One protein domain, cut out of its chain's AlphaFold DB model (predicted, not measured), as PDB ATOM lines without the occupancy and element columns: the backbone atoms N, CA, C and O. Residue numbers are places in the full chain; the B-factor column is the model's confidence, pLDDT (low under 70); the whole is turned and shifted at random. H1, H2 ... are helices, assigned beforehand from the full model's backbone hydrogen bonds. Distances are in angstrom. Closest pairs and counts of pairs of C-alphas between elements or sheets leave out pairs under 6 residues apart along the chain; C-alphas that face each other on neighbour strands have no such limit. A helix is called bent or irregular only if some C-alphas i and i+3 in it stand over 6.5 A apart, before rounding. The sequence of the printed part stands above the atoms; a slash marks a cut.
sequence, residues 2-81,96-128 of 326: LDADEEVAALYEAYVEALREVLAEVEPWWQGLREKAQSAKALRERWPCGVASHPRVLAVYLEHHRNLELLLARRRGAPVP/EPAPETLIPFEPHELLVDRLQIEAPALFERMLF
ATOM      1  N   LEU A   2      10.259 -51.485 -41.319       51.59
ATOM      2  CA  LEU A   2       9.560 -52.324 -40.315       51.59
ATOM      3  C   LEU A   2      10.055 -52.101 -38.866       51.59
ATOM      4  O   LEU A   2       9.257 -51.892 -37.964       51.59
ATOM      5  N   ASP A   3      11.374 -52.011 -38.688       59.22
ATOM      6  CA  ASP A   3      12.052 -51.820 -37.390       59.22
ATOM      7  C   ASP A   3      11.605 -50.552 -36.627       59.22
ATOM      8  O   ASP A   3      11.518 -50.517 -35.406       59.22
ATOM      9  N   ALA A   4      11.259 -49.482 -37.352       61.41
ATOM     10  CA  ALA A   4      10.913 -48.216 -36.719       61.41
ATOM     11  C   ALA A   4       9.523 -48.278 -36.072       61.41
ATOM     12  O   ALA A   4       9.329 -47.754 -34.971       61.41
ATOM     13  N   ASP A   5       8.549 -48.877 -36.753       77.00
ATOM     14  CA  ASP A   5       7.190 -49.013 -36.229       77.00
ATOM     15  C   ASP A   5       7.131 -50.060 -35.117       77.00
ATOM     16  O   ASP A   5       6.359 -49.888 -34.175       77.00
ATOM     17  N   GLU A   6       8.034 -51.044 -35.148       84.88
ATOM     18  CA  GLU A   6       8.313 -51.931 -34.016       84.88
ATOM     19  C   GLU A   6       8.834 -51.152 -32.794       84.88
ATOM     20  O   GLU A   6       8.328 -51.365 -31.694       84.88
ATOM     21  N   GLU A   7       9.754 -50.188 -32.949       88.69
ATOM     22  CA  GLU A   7      10.217 -49.346 -31.826       88.69
ATOM     23  C   GLU A   7       9.099 -48.468 -31.230       88.69
ATOM     24  O   GLU A   7       8.996 -48.333 -30.008       88.69
ATOM     25  N   VAL A   8       8.248 -47.866 -32.071       88.56
ATOM     26  CA  VAL A   8       7.102 -47.067 -31.593       88.56
ATOM     27  C   VAL A   8       6.071 -47.956 -30.905       88.56
ATOM     28  O   VAL A   8       5.565 -47.578 -29.848       88.56
ATOM     29  N   ALA A   9       5.776 -49.129 -31.470       89.50
ATOM     30  CA  ALA A   9       4.890 -50.109 -30.852       89.50
ATOM     31  C   ALA A   9       5.440 -50.573 -29.499       89.50
ATOM     32  O   ALA A   9       4.714 -50.529 -28.513       89.50
ATOM     33  N   ALA A  10       6.733 -50.893 -29.412       92.50
ATOM     34  CA  ALA A  10       7.380 -51.302 -28.169       92.50
ATOM     35  C   ALA A  10       7.342 -50.201 -27.094       92.50
ATOM     36  O   ALA A  10       7.047 -50.484 -25.933       92.50
ATOM     37  N   LEU A  11       7.594 -48.934 -27.456       93.69
ATOM     38  CA  LEU A  11       7.463 -47.807 -26.521       93.69
ATOM     39  C   LEU A  11       6.019 -47.611 -26.049       93.69
ATOM     40  O   LEU A  11       5.797 -47.270 -24.887       93.69
ATOM     41  N   TYR A  12       5.045 -47.807 -26.937       93.19
ATOM     42  CA  TYR A  12       3.634 -47.698 -26.590       93.19
ATOM     43  C   TYR A  12       3.171 -48.849 -25.685       93.19
ATOM     44  O   TYR A  12       2.502 -48.605 -24.685       93.19
ATOM     45  N   GLU A  13       3.569 -50.087 -25.978       95.31
ATOM     46  CA  GLU A  13       3.298 -51.246 -25.123       95.31
ATOM     47  C   GLU A  13       3.906 -51.055 -23.730       95.31
ATOM     48  O   GLU A  13       3.214 -51.222 -22.725       95.31
ATOM     49  N   ALA A  14       5.164 -50.604 -23.656       96.81
ATOM     50  CA  ALA A  14       5.819 -50.273 -22.393       96.81
ATOM     51  C   ALA A  14       5.059 -49.183 -21.615       96.81
ATOM     52  O   ALA A  14       4.857 -49.316 -20.407       96.81
ATOM     53  N   TYR A  15       4.572 -48.148 -22.308       96.69
ATOM     54  CA  TYR A  15       3.735 -47.112 -21.708       96.69
ATOM     55  C   TYR A  15       2.427 -47.675 -21.145       96.69
ATOM     56  O   TYR A  15       2.059 -47.345 -20.020       96.69
ATOM     57  N   VAL A  16       1.725 -48.526 -21.898       97.75
ATOM     58  CA  VAL A  16       0.454 -49.132 -21.475       97.75
ATOM     59  C   VAL A  16       0.642 -49.996 -20.226       97.75
ATOM     60  O   VAL A  16      -0.170 -49.910 -19.299       97.75
ATOM     61  N   GLU A  17       1.709 -50.794 -20.172       98.06
ATOM     62  CA  GLU A  17       2.036 -51.608 -18.998       98.06
ATOM     63  C   GLU A  17       2.397 -50.732 -17.793       98.06
ATOM     64  O   GLU A  17       1.768 -50.856 -16.738       98.06
ATOM     65  N   ALA A  18       3.306 -49.766 -17.964       97.75
ATOM     66  CA  ALA A  18       3.691 -48.838 -16.903       97.75
ATOM     67  C   ALA A  18       2.491 -48.031 -16.376       97.75
ATOM     68  O   ALA A  18       2.348 -47.824 -15.168       97.75
ATOM     69  N   LEU A  19       1.591 -47.602 -17.269       98.00
ATOM     70  CA  LEU A  19       0.377 -46.877 -16.911       98.00
ATOM     71  C   LEU A  19      -0.584 -47.760 -16.105       98.00
ATOM     72  O   LEU A  19      -1.183 -47.297 -15.132       98.00
ATOM     73  N   ARG A  20      -0.732 -49.037 -16.474       98.25
ATOM     74  CA  ARG A  20      -1.571 -49.986 -15.731       98.25
ATOM     75  C   ARG A  20      -1.025 -50.228 -14.326       98.25
ATOM     76  O   ARG A  20      -1.796 -50.185 -13.366       98.25
ATOM     77  N   GLU A  21       0.280 -50.452 -14.210       98.00
ATOM     78  CA  GLU A  21       0.956 -50.664 -12.929       98.00
ATOM     79  C   GLU A  21       0.806 -49.450 -12.010       98.00
ATOM     80  O   GLU A  21       0.344 -49.586 -10.874       98.00
ATOM     81  N   VAL A  22       1.107 -48.245 -12.507       97.81
ATOM     82  CA  VAL A  22       1.020 -47.033 -11.685       97.81
ATOM     83  C   VAL A  22      -0.424 -46.694 -11.313       97.81
ATOM     84  O   VAL A  22      -0.674 -46.229 -10.203       97.81
ATOM     85  N   LEU A  23      -1.405 -46.954 -12.187       97.62
ATOM     86  CA  LEU A  23      -2.814 -46.751 -11.845       97.62
ATOM     87  C   LEU A  23      -3.272 -47.714 -10.744       97.62
ATOM     88  O   LEU A  23      -4.000 -47.297  -9.845       97.62
ATOM     89  N   ALA A  24      -2.814 -48.967 -10.771       97.69
ATOM     90  CA  ALA A  24      -3.069 -49.917  -9.692       97.69
ATOM     91  C   ALA A  24      -2.404 -49.480  -8.372       97.69
ATOM     92  O   ALA A  24      -3.022 -49.599  -7.313       97.69
ATOM     93  N   GLU A  25      -1.189 -48.920  -8.428       96.56
ATOM     94  CA  GLU A  25      -0.469 -48.371  -7.268       96.56
ATOM     95  C   GLU A  25      -1.227 -47.204  -6.609       96.56
ATOM     96  O   GLU A  25      -1.316 -47.136  -5.381       96.56
ATOM     97  N   VAL A  26      -1.786 -46.283  -7.404       96.94
ATOM     98  CA  VAL A  26      -2.429 -45.055  -6.893       96.94
ATOM     99  C   VAL A  26      -3.919 -45.222  -6.585       96.94
ATOM    100  O   VAL A  26      -4.512 -44.364  -5.927       96.94
ATOM    101  N   GLU A  27      -4.555 -46.312  -7.020       97.00
ATOM    102  CA  GLU A  27      -5.984 -46.545  -6.780       97.00
ATOM    103  C   GLU A  27      -6.344 -46.585  -5.277       97.00
ATOM    104  O   GLU A  27      -7.319 -45.926  -4.907       97.00
ATOM    105  N   PRO A  28      -5.575 -47.225  -4.367       97.12
ATOM    106  CA  PRO A  28      -5.840 -47.148  -2.926       97.12
ATOM    107  C   PRO A  28      -5.822 -45.715  -2.374       97.12
ATOM    108  O   PRO A  28      -6.656 -45.365  -1.538       97.12
ATOM    109  N   TRP A  29      -4.907 -44.865  -2.858       95.69
ATOM    110  CA  TRP A  29      -4.875 -43.445  -2.496       95.69
ATOM    111  C   TRP A  29      -6.155 -42.737  -2.952       95.69
ATOM    112  O   TRP A  29      -6.804 -42.048  -2.162       95.69
ATOM    113  N   TRP A  30      -6.566 -42.967  -4.198       96.38
ATOM    114  CA  TRP A  30      -7.764 -42.357  -4.765       96.38
ATOM    115  C   TRP A  30      -9.048 -42.796  -4.051       96.38
ATOM    116  O   TRP A  30      -9.928 -41.973  -3.786       96.38
ATOM    117  N   GLN A  31      -9.146 -44.074  -3.680       96.69
ATOM    118  CA  GLN A  31     -10.255 -44.588  -2.875       96.69
ATOM    119  C   GLN A  31     -10.276 -43.955  -1.482       96.69
ATOM    120  O   GLN A  31     -11.322 -43.471  -1.050       96.69
ATOM    121  N   GLY A  32      -9.117 -43.818  -0.834       96.44
ATOM    122  CA  GLY A  32      -9.012 -43.102   0.437       96.44
ATOM    123  C   GLY A  32      -9.476 -41.641   0.349       96.44
ATOM    124  O   GLY A  32     -10.082 -41.129   1.291       96.44
ATOM    125  N   LEU A  33      -9.250 -40.961  -0.781       95.31
ATOM    126  CA  LEU A  33      -9.802 -39.620  -1.012       95.31
ATOM    127  C   LEU A  33     -11.314 -39.634  -1.229       95.31
ATOM    128  O   LEU A  33     -12.001 -38.759  -0.703       95.31
ATOM    129  N   ARG A  34     -11.852 -40.618  -1.958       95.44
ATOM    130  CA  ARG A  34     -13.304 -40.780  -2.149       95.44
ATOM    131  C   ARG A  34     -14.039 -40.999  -0.835       95.44
ATOM    132  O   ARG A  34     -15.084 -40.389  -0.635       95.44
ATOM    133  N   GLU A  35     -13.483 -41.813   0.053       95.88
ATOM    134  CA  GLU A  35     -14.057 -42.099   1.372       95.88
ATOM    135  C   GLU A  35     -14.036 -40.877   2.299       95.88
ATOM    136  O   GLU A  35     -14.977 -40.651   3.057       95.88
ATOM    137  N   LYS A  36     -12.974 -40.063   2.230       93.62
ATOM    138  CA  LYS A  36     -12.825 -38.843   3.043       93.62
ATOM    139  C   LYS A  36     -13.572 -37.638   2.471       93.62
ATOM    140  O   LYS A  36     -13.818 -36.669   3.193       93.62
ATOM    141  N   ALA A  37     -13.887 -37.648   1.179       92.56
ATOM    142  CA  ALA A  37     -14.540 -36.529   0.523       92.56
ATOM    143  C   ALA A  37     -15.982 -36.367   1.017       92.56
ATOM    144  O   ALA A  37     -16.776 -37.301   1.015       92.56
ATOM    145  N   GLN A  38     -16.360 -35.129   1.346       91.06
ATOM    146  CA  GLN A  38     -17.733 -34.799   1.752       91.06
ATOM    147  C   GLN A  38     -18.758 -35.090   0.645       91.06
ATOM    148  O   GLN A  38     -19.930 -35.337   0.915       91.06
ATOM    149  N   SER A  39     -18.333 -35.009  -0.620       94.00
ATOM    150  CA  SER A  39     -19.147 -35.358  -1.780       94.00
ATOM    151  C   SER A  39     -18.277 -35.636  -3.006       94.00
ATOM    152  O   SER A  39     -17.161 -35.124  -3.133       94.00
ATOM    153  N   ALA A  40     -18.836 -36.356  -3.981       88.62
ATOM    154  CA  ALA A  40     -18.204 -36.553  -5.286       88.62
ATOM    155  C   ALA A  40     -17.966 -35.234  -6.049       88.62
ATOM    156  O   ALA A  40     -17.105 -35.181  -6.926       88.62
ATOM    157  N   LYS A  41     -18.735 -34.177  -5.746       88.00
ATOM    158  CA  LYS A  41     -18.532 -32.837  -6.311       88.00
ATOM    159  C   LYS A  41     -17.298 -32.172  -5.699       88.00
ATOM    160  O   LYS A  41     -16.448 -31.717  -6.449       88.00
ATOM    161  N   ALA A  42     -17.170 -32.189  -4.372       89.12
ATOM    162  CA  ALA A  42     -16.011 -31.620  -3.680       89.12
ATOM    163  C   ALA A  42     -14.699 -32.296  -4.115       89.12
ATOM    164  O   ALA A  42     -13.701 -31.618  -4.344       89.12
ATOM    165  N   LEU A  43     -14.718 -33.622  -4.307       90.19
ATOM    166  CA  LEU A  43     -13.559 -34.342  -4.839       90.19
ATOM    167  C   LEU A  43     -13.217 -33.902  -6.269       90.19
ATOM    168  O   LEU A  43     -12.054 -33.651  -6.549       90.19
ATOM    169  N   ARG A  44     -14.211 -33.758  -7.157       88.44
ATOM    170  CA  ARG A  44     -14.005 -33.264  -8.532       88.44
ATOM    171  C   ARG A  44     -13.528 -31.814  -8.583       88.44
ATOM    172  O   ARG A  44     -12.765 -31.458  -9.466       88.44
ATOM    173  N   GLU A  45     -13.956 -30.974  -7.649       87.69
ATOM    174  CA  GLU A  45     -13.466 -29.597  -7.551       87.69
ATOM    175  C   GLU A  45     -12.010 -29.541  -7.066       87.69
ATOM    176  O   GLU A  45     -11.270 -28.657  -7.497       87.69
ATOM    177  N   ARG A  46     -11.586 -30.489  -6.215       90.69
ATOM    178  CA  ARG A  46     -10.196 -30.600  -5.747       90.69
ATOM    179  C   ARG A  46      -9.268 -31.315  -6.742       90.69
ATOM    180  O   ARG A  46      -8.130 -30.903  -6.907       90.69
ATOM    181  N   TRP A  47      -9.758 -32.352  -7.410       93.75
ATOM    182  CA  TRP A  47      -9.023 -33.186  -8.363       93.75
ATOM    183  C   TRP A  47      -9.836 -33.327  -9.661       93.75
ATOM    184  O   TRP A  47     -10.408 -34.390  -9.919       93.75
ATOM    185  N   PRO A  48      -9.928 -32.263 -10.483       90.94
ATOM    186  CA  PRO A  48     -10.752 -32.255 -11.699       90.94
ATOM    187  C   PRO A  48     -10.282 -33.274 -12.740       90.94
ATOM    188  O   PRO A  48     -11.096 -33.796 -13.494       90.94
ATOM    189  N   CYS A  49      -8.988 -33.594 -12.726       92.94
ATOM    190  CA  CYS A  49      -8.363 -34.585 -13.597       92.94
ATOM    191  C   CYS A  49      -8.289 -35.989 -12.965       92.94
ATOM    192  O   CYS A  49      -7.714 -36.911 -13.538       92.94
ATOM    193  N   GLY A  50      -8.851 -36.166 -11.763       94.00
ATOM    194  CA  GLY A  50      -8.843 -37.433 -11.038       94.00
ATOM    195  C   GLY A  50      -7.446 -38.038 -10.874       94.00
ATOM    196  O   GLY A  50      -6.470 -37.341 -10.587       94.00
ATOM    197  N   VAL A  51      -7.350 -39.354 -11.081       95.88
ATOM    198  CA  VAL A  51      -6.083 -40.096 -10.981       95.88
ATOM    199  C   VAL A  51      -5.066 -39.712 -12.057       95.88
ATOM    200  O   VAL A  51      -3.874 -39.841 -11.801       95.88
ATOM    201  N   ALA A  52      -5.491 -39.187 -13.213       95.44
ATOM    202  CA  ALA A  52      -4.569 -38.793 -14.285       95.44
ATOM    203  C   ALA A  52      -3.639 -37.644 -13.870       95.44
ATOM    204  O   ALA A  52      -2.506 -37.568 -14.331       95.44
ATOM    205  N   SER A  53      -4.088 -36.783 -12.951       95.12
ATOM    206  CA  SER A  53      -3.260 -35.718 -12.369       95.12
ATOM    207  C   SER A  53      -2.378 -36.154 -11.199       95.12
ATOM    208  O   SER A  53      -1.704 -35.317 -10.600       95.12
ATOM    209  N   HIS A  54      -2.380 -37.435 -10.823       97.06
ATOM    210  CA  HIS A  54      -1.510 -37.902  -9.749       97.06
ATOM    211  C   HIS A  54      -0.034 -37.842 -10.196       97.06
ATOM    212  O   HIS A  54       0.283 -38.374 -11.261       97.06
ATOM    213  N   PRO A  55       0.908 -37.299  -9.398       96.81
ATOM    214  CA  PRO A  55       2.297 -37.105  -9.841       96.81
ATOM    215  C   PRO A  55       3.028 -38.364 -10.319       96.81
ATOM    216  O   PRO A  55       3.873 -38.274 -11.203       96.81
ATOM    217  N   ARG A  56       2.694 -39.542  -9.775       96.94
ATOM    218  CA  ARG A  56       3.238 -40.828 -10.259       96.94
ATOM    219  C   ARG A  56       2.746 -41.167 -11.675       96.94
ATOM    220  O   ARG A  56       3.526 -41.638 -12.491       96.94
ATOM    221  N   VAL A  57       1.476 -40.884 -11.979       97.50
ATOM    222  CA  VAL A  57       0.900 -41.077 -13.324       97.50
ATOM    223  C   VAL A  57       1.514 -40.074 -14.301       97.50
ATOM    224  O   VAL A  57       1.922 -40.450 -15.398       97.50
ATOM    225  N   LEU A  58       1.671 -38.817 -13.870       97.25
ATOM    226  CA  LEU A  58       2.355 -37.788 -14.656       97.25
ATOM    227  C   LEU A  58       3.810 -38.170 -14.964       97.25
ATOM    228  O   LEU A  58       4.268 -37.900 -16.068       97.25
ATOM    229  N   ALA A  59       4.522 -38.822 -14.037       96.38
ATOM    230  CA  ALA A  59       5.889 -39.290 -14.272       96.38
ATOM    231  C   ALA A  59       5.958 -40.309 -15.416       96.38
ATOM    232  O   ALA A  59       6.751 -40.125 -16.337       96.38
ATOM    233  N   VAL A  60       5.076 -41.317 -15.402       96.69
ATOM    234  CA  VAL A  60       4.980 -42.310 -16.484       96.69
ATOM    235  C   VAL A  60       4.680 -41.628 -17.817       96.69
ATOM    236  O   VAL A  60       5.358 -41.901 -18.807       96.69
ATOM    237  N   TYR A  61       3.716 -40.703 -17.843       96.19
ATOM    238  CA  TYR A  61       3.389 -39.948 -19.051       96.19
ATOM    239  C   TYR A  61       4.591 -39.140 -19.568       96.19
ATOM    240  O   TYR A  61       4.916 -39.214 -20.750       96.19
ATOM    241  N   LEU A  62       5.267 -38.377 -18.703       94.75
ATOM    242  CA  LEU A  62       6.388 -37.514 -19.091       94.75
ATOM    243  C   LEU A  62       7.597 -38.308 -19.594       94.75
ATOM    244  O   LEU A  62       8.234 -37.895 -20.563       94.75
ATOM    245  N   GLU A  63       7.904 -39.435 -18.956       94.81
ATOM    246  CA  GLU A  63       8.984 -40.326 -19.376       94.81
ATOM    247  C   GLU A  63       8.739 -40.857 -20.791       94.81
ATOM    248  O   GLU A  63       9.583 -40.694 -21.676       94.81
ATOM    249  N   HIS A  64       7.555 -41.419 -21.036       94.94
ATOM    250  CA  HIS A  64       7.219 -41.990 -22.339       94.94
ATOM    251  C   HIS A  64       7.042 -40.911 -23.410       94.94
ATOM    252  O   HIS A  64       7.459 -41.115 -24.548       94.94
ATOM    253  N   HIS A  65       6.530 -39.730 -23.048       93.88
ATOM    254  CA  HIS A  65       6.480 -38.576 -23.945       93.88
ATOM    255  C   HIS A  65       7.881 -38.185 -24.415       93.88
ATOM    256  O   HIS A  65       8.113 -38.056 -25.613       93.88
ATOM    257  N   ARG A  66       8.836 -38.051 -23.488       92.50
ATOM    258  CA  ARG A  66      10.227 -37.719 -23.818       92.50
ATOM    259  C   ARG A  66      10.875 -38.797 -24.685       92.50
ATOM    260  O   ARG A  66      11.574 -38.467 -25.641       92.50
ATOM    261  N   ASN A  67      10.662 -40.073 -24.366       92.88
ATOM    262  CA  ASN A  67      11.220 -41.183 -25.140       92.88
ATOM    263  C   ASN A  67      10.676 -41.194 -26.577       92.88
ATOM    264  O   ASN A  67      11.454 -41.345 -27.522       92.88
ATOM    265  N   LEU A  68       9.374 -40.943 -26.752       91.38
ATOM    266  CA  LEU A  68       8.755 -40.787 -28.067       91.38
ATOM    267  C   LEU A  68       9.282 -39.557 -28.809       91.38
ATOM    268  O   LEU A  68       9.640 -39.672 -29.977       91.38
ATOM    269  N   GLU A  69       9.402 -38.399 -28.156       89.44
ATOM    270  CA  GLU A  69       9.987 -37.204 -28.782       89.44
ATOM    271  C   GLU A  69      11.413 -37.457 -29.270       89.44
ATOM    272  O   GLU A  69      11.751 -37.088 -30.395       89.44
ATOM    273  N   LEU A  70      12.246 -38.121 -28.463       89.38
ATOM    274  CA  LEU A  70      13.613 -38.476 -28.848       89.38
ATOM    275  C   LEU A  70      13.635 -39.437 -30.040       89.38
ATOM    276  O   LEU A  70      14.440 -39.247 -30.954       89.38
ATOM    277  N   LEU A  71      12.757 -40.442 -30.059       88.81
ATOM    278  CA  LEU A  71      12.634 -41.370 -31.181       88.81
ATOM    279  C   LEU A  71      12.187 -40.644 -32.460       88.81
ATOM    280  O   LEU A  71      12.821 -40.774 -33.509       88.81
ATOM    281  N   LEU A  72      11.140 -39.822 -32.376       84.81
ATOM    282  CA  LEU A  72      10.616 -39.054 -33.507       84.81
ATOM    283  C   LEU A  72      11.626 -38.013 -34.011       84.81
ATOM    284  O   LEU A  72      11.768 -37.829 -35.219       84.81
ATOM    285  N   ALA A  73      12.374 -37.360 -33.119       83.69
ATOM    286  CA  ALA A  73      13.436 -36.431 -33.495       83.69
ATOM    287  C   ALA A  73      14.572 -37.141 -34.248       83.69
ATOM    288  O   ALA A  73      15.034 -36.632 -35.271       83.69
ATOM    289  N   ARG A  74      14.979 -38.342 -33.806       83.88
ATOM    290  CA  ARG A  74      15.954 -39.177 -34.532       83.88
ATOM    291  C   ARG A  74      15.459 -39.531 -35.933       83.88
ATOM    292  O   ARG A  74      16.245 -39.457 -36.871       83.88
ATOM    293  N   ARG A  75      14.166 -39.839 -36.092       78.88
ATOM    294  CA  ARG A  75      13.553 -40.084 -37.410       78.88
ATOM    295  C   ARG A  75      13.595 -38.843 -38.304       78.88
ATOM    296  O   ARG A  75      14.003 -38.946 -39.453       78.88
ATOM    297  N   ARG A  76      13.221 -37.669 -37.777       74.56
ATOM    298  CA  ARG A  76      13.247 -36.393 -38.524       74.56
ATOM    299  C   ARG A  76      14.664 -35.999 -38.963       74.56
ATOM    300  O   ARG A  76      14.817 -35.350 -39.990       74.56
ATOM    301  N   GLY A  77      15.683 -36.369 -38.184       65.00
ATOM    302  CA  GLY A  77      17.094 -36.121 -38.491       65.00
ATOM    303  C   GLY A  77      17.780 -37.202 -39.336       65.00
ATOM    304  O   GLY A  77      18.916 -36.991 -39.760       65.00
ATOM    305  N   ALA A  78      17.136 -38.348 -39.579       57.69
ATOM    306  CA  ALA A  78      17.694 -39.396 -40.425       57.69
ATOM    307  C   ALA A  78      17.626 -38.968 -41.904       57.69
ATOM    308  O   ALA A  78      16.600 -38.437 -42.335       57.69
ATOM    309  N   PRO A  79      18.687 -39.185 -42.705       47.44
ATOM    310  CA  PRO A  79      18.622 -38.912 -44.132       47.44
ATOM    311  C   PRO A  79      17.533 -39.788 -44.755       47.44
ATOM    312  O   PRO A  79      17.623 -41.016 -44.733       47.44
ATOM    313  N   VAL A  80      16.500 -39.150 -45.307       49.31
ATOM    314  CA  VAL A  80      15.543 -39.821 -46.191       49.31
ATOM    315  C   VAL A  80      16.364 -40.412 -47.340       49.31
ATOM    316  O   VAL A  80      17.141 -39.662 -47.941       49.31
ATOM    317  N   PRO A  81      16.255 -41.716 -47.653       45.00
ATOM    318  CA  PRO A  81      16.837 -42.257 -48.869       45.00
ATOM    319  C   PRO A  81      16.205 -41.503 -50.036       45.00
ATOM    320  O   PRO A  81      15.050 -41.731 -50.389       45.00
ATOM    321  N   GLU A  96       1.693 -43.511 -54.653       46.38
ATOM    322  CA  GLU A  96       1.041 -42.803 -53.564       46.38
ATOM    323  C   GLU A  96       1.728 -43.309 -52.293       46.38
ATOM    324  O   GLU A  96       1.760 -44.528 -52.065       46.38
ATOM    325  N   PRO A  97       2.403 -42.429 -51.538       42.06
ATOM    326  CA  PRO A  97       3.083 -42.857 -50.335       42.06
ATOM    327  C   PRO A  97       2.012 -43.547 -49.484       42.06
ATOM    328  O   PRO A  97       0.928 -42.988 -49.297       42.06
ATOM    329  N   ALA A  98       2.253 -44.813 -49.107       45.03
ATOM    330  CA  ALA A  98       1.252 -45.641 -48.434       45.03
ATOM    331  C   ALA A  98       0.609 -44.816 -47.311       45.03
ATOM    332  O   ALA A  98       1.349 -44.100 -46.636       45.03
ATOM    333  N   PRO A  99      -0.714 -44.868 -47.082       47.78
ATOM    334  CA  PRO A  99      -1.395 -43.975 -46.136       47.78
ATOM    335  C   PRO A  99      -0.784 -43.973 -44.720       47.78
ATOM    336  O   PRO A  99      -0.966 -43.025 -43.968       47.78
ATOM    337  N   GLU A 100       0.011 -44.988 -44.387       46.31
ATOM    338  CA  GLU A 100       0.805 -45.148 -43.163       46.31
ATOM    339  C   GLU A 100       2.041 -44.218 -43.066       46.31
ATOM    340  O   GLU A 100       2.618 -44.056 -41.997       46.31
ATOM    341  N   THR A 101       2.438 -43.552 -44.156       44.06
ATOM    342  CA  THR A 101       3.477 -42.496 -44.182       44.06
ATOM    343  C   THR A 101       2.921 -41.093 -43.919       44.06
ATOM    344  O   THR A 101       3.670 -40.112 -43.915       44.06
ATOM    345  N   LEU A 102       1.614 -40.971 -43.676       43.31
ATOM    346  CA  LEU A 102       0.963 -39.698 -43.411       43.31
ATOM    347  C   LEU A 102       0.910 -39.432 -41.902       43.31
ATOM    348  O   LEU A 102       0.079 -39.975 -41.186       43.31
ATOM    349  N   ILE A 103       1.741 -38.467 -41.502       47.25
ATOM    350  CA  ILE A 103       1.699 -37.669 -40.267       47.25
ATOM    351  C   ILE A 103       2.545 -38.250 -39.116       47.25
ATOM    352  O   ILE A 103       2.232 -39.309 -38.578       47.25
ATOM    353  N   PRO A 104       3.619 -37.556 -38.673       51.28
ATOM    354  CA  PRO A 104       4.208 -37.854 -37.377       51.28
ATOM    355  C   PRO A 104       3.155 -37.546 -36.314       51.28
ATOM    356  O   PRO A 104       2.843 -36.378 -36.095       51.28
ATOM    357  N   PHE A 105       2.610 -38.585 -35.685       64.94
ATOM    358  CA  PHE A 105       1.710 -38.422 -34.552       64.94
ATOM    359  C   PHE A 105       2.403 -37.583 -33.478       64.94
ATOM    360  O   PHE A 105       3.556 -37.855 -33.112       64.94
ATOM    361  N   GLU A 106       1.722 -36.556 -32.979       77.94
ATOM    362  CA  GLU A 106       2.208 -35.862 -31.793       77.94
ATOM    363  C   GLU A 106       2.259 -36.886 -30.642       77.94
ATOM    364  O   GLU A 106       1.329 -37.684 -30.498       77.94
ATOM    365  N   PRO A 107       3.310 -36.910 -29.797       84.75
ATOM    366  CA  PRO A 107       3.424 -37.903 -28.725       84.75
ATOM    367  C   PRO A 107       2.172 -37.997 -27.843       84.75
ATOM    368  O   PRO A 107       1.827 -39.073 -27.371       84.75
ATOM    369  N   HIS A 108       1.461 -36.885 -27.649       84.56
ATOM    370  CA  HIS A 108       0.192 -36.865 -26.925       84.56
ATOM    371  C   HIS A 108      -0.912 -37.695 -27.602       84.56
ATOM    372  O   HIS A 108      -1.595 -38.446 -26.911       84.56
ATOM    373  N   GLU A 109      -1.054 -37.612 -28.928       83.44
ATOM    374  CA  GLU A 109      -2.044 -38.387 -29.696       83.44
ATOM    375  C   GLU A 109      -1.766 -39.893 -29.550       83.44
ATOM    376  O   GLU A 109      -2.674 -40.698 -29.341       83.44
ATOM    377  N   LEU A 110      -0.488 -40.286 -29.548       85.50
ATOM    378  CA  LEU A 110      -0.098 -41.672 -29.282       85.50
ATOM    379  C   LEU A 110      -0.382 -42.092 -27.837       85.50
ATOM    380  O   LEU A 110      -0.881 -43.187 -27.609       85.50
ATOM    381  N   LEU A 111      -0.055 -41.259 -26.851       90.50
ATOM    382  CA  LEU A 111      -0.139 -41.634 -25.436       90.50
ATOM    383  C   LEU A 111      -1.551 -41.516 -24.844       90.50
ATOM    384  O   LEU A 111      -1.818 -42.112 -23.799       90.50
ATOM    385  N   VAL A 112      -2.452 -40.756 -25.462       89.06
ATOM    386  CA  VAL A 112      -3.823 -40.570 -24.965       89.06
ATOM    387  C   VAL A 112      -4.843 -41.121 -25.950       89.06
ATOM    388  O   VAL A 112      -5.585 -42.030 -25.582       89.06
ATOM    389  N   ASP A 113      -4.857 -40.657 -27.198       87.44
ATOM    390  CA  ASP A 113      -5.940 -40.996 -28.132       87.44
ATOM    391  C   ASP A 113      -5.896 -42.468 -28.552       87.44
ATOM    392  O   ASP A 113      -6.927 -43.139 -28.601       87.44
ATOM    393  N   ARG A 114      -4.697 -43.033 -28.747       90.12
ATOM    394  CA  ARG A 114      -4.543 -44.460 -29.086       90.12
ATOM    395  C   ARG A 114      -5.092 -45.402 -28.007       90.12
ATOM    396  O   ARG A 114      -5.580 -46.487 -28.331       90.12
ATOM    397  N   LEU A 115      -5.092 -44.982 -26.733       93.06
ATOM    398  CA  LEU A 115      -5.687 -45.770 -25.645       93.06
ATOM    399  C   LEU A 115      -7.181 -46.024 -25.881       93.06
ATOM    400  O   LEU A 115      -7.686 -47.049 -25.431       93.06
ATOM    401  N   GLN A 116      -7.891 -45.134 -26.584       91.38
ATOM    402  CA  GLN A 116      -9.317 -45.303 -26.875       91.38
ATOM    403  C   GLN A 116      -9.599 -46.621 -27.609       91.38
ATOM    404  O   GLN A 116     -10.648 -47.229 -27.403       91.38
ATOM    405  N   ILE A 117      -8.663 -47.051 -28.457       89.69
ATOM    406  CA  ILE A 117      -8.789 -48.255 -29.275       89.69
ATOM    407  C   ILE A 117      -8.162 -49.450 -28.552       89.69
ATOM    408  O   ILE A 117      -8.794 -50.498 -28.437       89.69
ATOM    409  N   GLU A 118      -6.934 -49.297 -28.049       91.62
ATOM    410  CA  GLU A 118      -6.126 -50.435 -27.585       91.62
ATOM    411  C   GLU A 118      -6.271 -50.736 -26.088       91.62
ATOM    412  O   GLU A 118      -6.114 -51.881 -25.665       91.62
ATOM    413  N   ALA A 119      -6.624 -49.741 -25.271       94.44
ATOM    414  CA  ALA A 119      -6.818 -49.911 -23.833       94.44
ATOM    415  C   ALA A 119      -7.934 -48.999 -23.274       94.44
ATOM    416  O   ALA A 119      -7.651 -48.101 -22.470       94.44
ATOM    417  N   PRO A 120      -9.218 -49.234 -23.625       95.81
ATOM    418  CA  PRO A 120     -10.316 -48.312 -23.305       95.81
ATOM    419  C   PRO A 120     -10.466 -47.993 -21.809       95.81
ATOM    420  O   PRO A 120     -10.770 -46.865 -21.434       95.81
ATOM    421  N   ALA A 121     -10.185 -48.959 -20.930       95.44
ATOM    422  CA  ALA A 121     -10.232 -48.747 -19.482       95.44
ATOM    423  C   ALA A 121      -9.150 -47.770 -18.978       95.44
ATOM    424  O   ALA A 121      -9.373 -47.052 -18.004       95.44
ATOM    425  N   LEU A 122      -7.979 -47.734 -19.627       96.31
ATOM    426  CA  LEU A 122      -6.931 -46.752 -19.335       96.31
ATOM    427  C   LEU A 122      -7.296 -45.389 -19.931       96.31
ATOM    428  O   LEU A 122      -7.112 -44.367 -19.268       96.31
ATOM    429  N   PHE A 123      -7.883 -45.374 -21.133       94.12
ATOM    430  CA  PHE A 123      -8.392 -44.156 -21.762       94.12
ATOM    431  C   PHE A 123      -9.409 -43.433 -20.877       94.12
ATOM    432  O   PHE A 123      -9.260 -42.242 -20.641       94.12
ATOM    433  N   GLU A 124     -10.377 -44.139 -20.287       92.25
ATOM    434  CA  GLU A 124     -11.354 -43.537 -19.363       92.25
ATOM    435  C   GLU A 124     -10.704 -42.823 -18.168       92.25
ATOM    436  O   GLU A 124     -11.261 -41.866 -17.627       92.25
ATOM    437  N   ARG A 125      -9.522 -43.280 -17.735       93.25
ATOM    438  CA  ARG A 125      -8.761 -42.632 -16.663       93.25
ATOM    439  C   ARG A 125      -7.982 -41.429 -17.188       93.25
ATOM    440  O   ARG A 125      -8.005 -40.388 -16.537       93.25
ATOM    441  N   MET A 126      -7.334 -41.562 -18.345       93.50
ATOM    442  CA  MET A 126      -6.448 -40.547 -18.930       93.50
ATOM    443  C   MET A 126      -7.166 -39.443 -19.711       93.50
ATOM    444  O   MET A 126      -6.604 -38.363 -19.851       93.50
ATOM    445  N   LEU A 127      -8.415 -39.653 -20.144       87.19
ATOM    446  CA  LEU A 127      -9.245 -38.661 -20.844       87.19
ATOM    447  C   LEU A 127      -9.369 -37.344 -20.063       87.19
ATOM    448  O   LEU A 127      -9.562 -36.275 -20.634       87.19
ATOM    449  N   PHE A 128      -9.240 -37.413 -18.738       86.62
ATOM    450  CA  PHE A 128      -9.280 -36.249 -17.865       86.62
ATOM    451  C   PHE A 128      -7.929 -35.542 -17.711       86.62
ATOM    452  O   PHE A 128      -7.831 -34.637 -16.889       86.62
TER     453      PHE A 128
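AT A GLANCE: This is residues 2 to 81 and 96 to 128 of the 326 residues of an uncharacterized protein of Pseudenhygromyxa sp. WMMC2535 (UniProt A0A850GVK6). Two long helices, H1a and H4, run side by side in opposite ways as a long pair, and the short helix H5 packs on both, with H7 and H6 beyond it. At one end of the pair H1 bends into H1b, and H2 and H3 make the way back to H4; at the other end residues 96 to 103 stick out. The printed part has 113 residues with seven named helices, H1 to H7 in order, and no named strand; the class is all helix. The whole is loose, with a radius of gyration of the C-alphas of 17.2 A, and a rod in outline, spanning 62 by 23 by 19 A.

IN THESE COORDINATES: H1, residues 2 to 36, was assigned as one helix by its hydrogen bonds but is bent: C-alphas 25 and 28 are 7.0 A apart. Its arm H1a, residues 2 to 25, begins with C-alpha 2 at (9.560, -52.324, -40.315) and is 34.8 A long from first to last C-alpha; its arm H1b, residues 28 to 36, is 12.4 A long. H2 is residues 40 to 46 and H3 residues 50 to 53. H4, residues 55 to 77, is 32.3 A long and begins with C-alpha 55 at (2.297, -37.105, -9.841). After the cut come H5, residues 107 to 113, H6, residues 115 to 118, and H7, residues 120 to 126, which ends with C-alpha 126 at (-6.448, -40.547, -18.930).

HOW THE PARTS SIT: H1a and H4 touch at a shallow tilt of 8 degrees, opposite ways; their closest C-alphas, of Val 22 and Val 57, are 6.2 A apart. H1a and H1b stand at a steep tilt of 42 degrees. H1b and H2 touch only at the corner, and only just, with 3 pairs of C-alphas within 8 A; the closest are those of Arg 34 and Leu 43, 7.0 A. H5 touches H4 with residues 61 to 69 of H4 alone, at a steep tilt of 54 degrees; the closest C-alphas, of His 65 and Pro 107, are 5.7 A apart. H5 only just touches H1a, at residues 12 to 15 of H1a alone, with 3 pairs of C-alphas within 8 A; the closest are those of Tyr 12 and Leu 111, 7.2 A. H7 touches H3, where the closest C-alphas, of Ala 52 and Met 126, are 5.3 A apart. H6 and H7 touch only at the corner, closest at the C-alphas of Leu 115 and Phe 123, 5.0 A. H4 and H7 are apart. Every O i to N i+4 pair is within hydrogen-bond range in H1a, H1b, H2, H4 and H5, and 2 of 3 in H7; H3 and H6 are too short for such a pair.

THE WHOLE: The two C-alphas farthest apart, of Gln 38 and Pro 81, are 61.8 A apart. Residues 82 to 95 are not printed, and C-alphas 81 and 96 are 16.5 A apart across this cut, in the link from H4 to H5. The links printed whole are tight. The mean pLDDT of the printed part is 85.6, and residues 2 to 4, 77 to 81 and 96 to 105 are under 70.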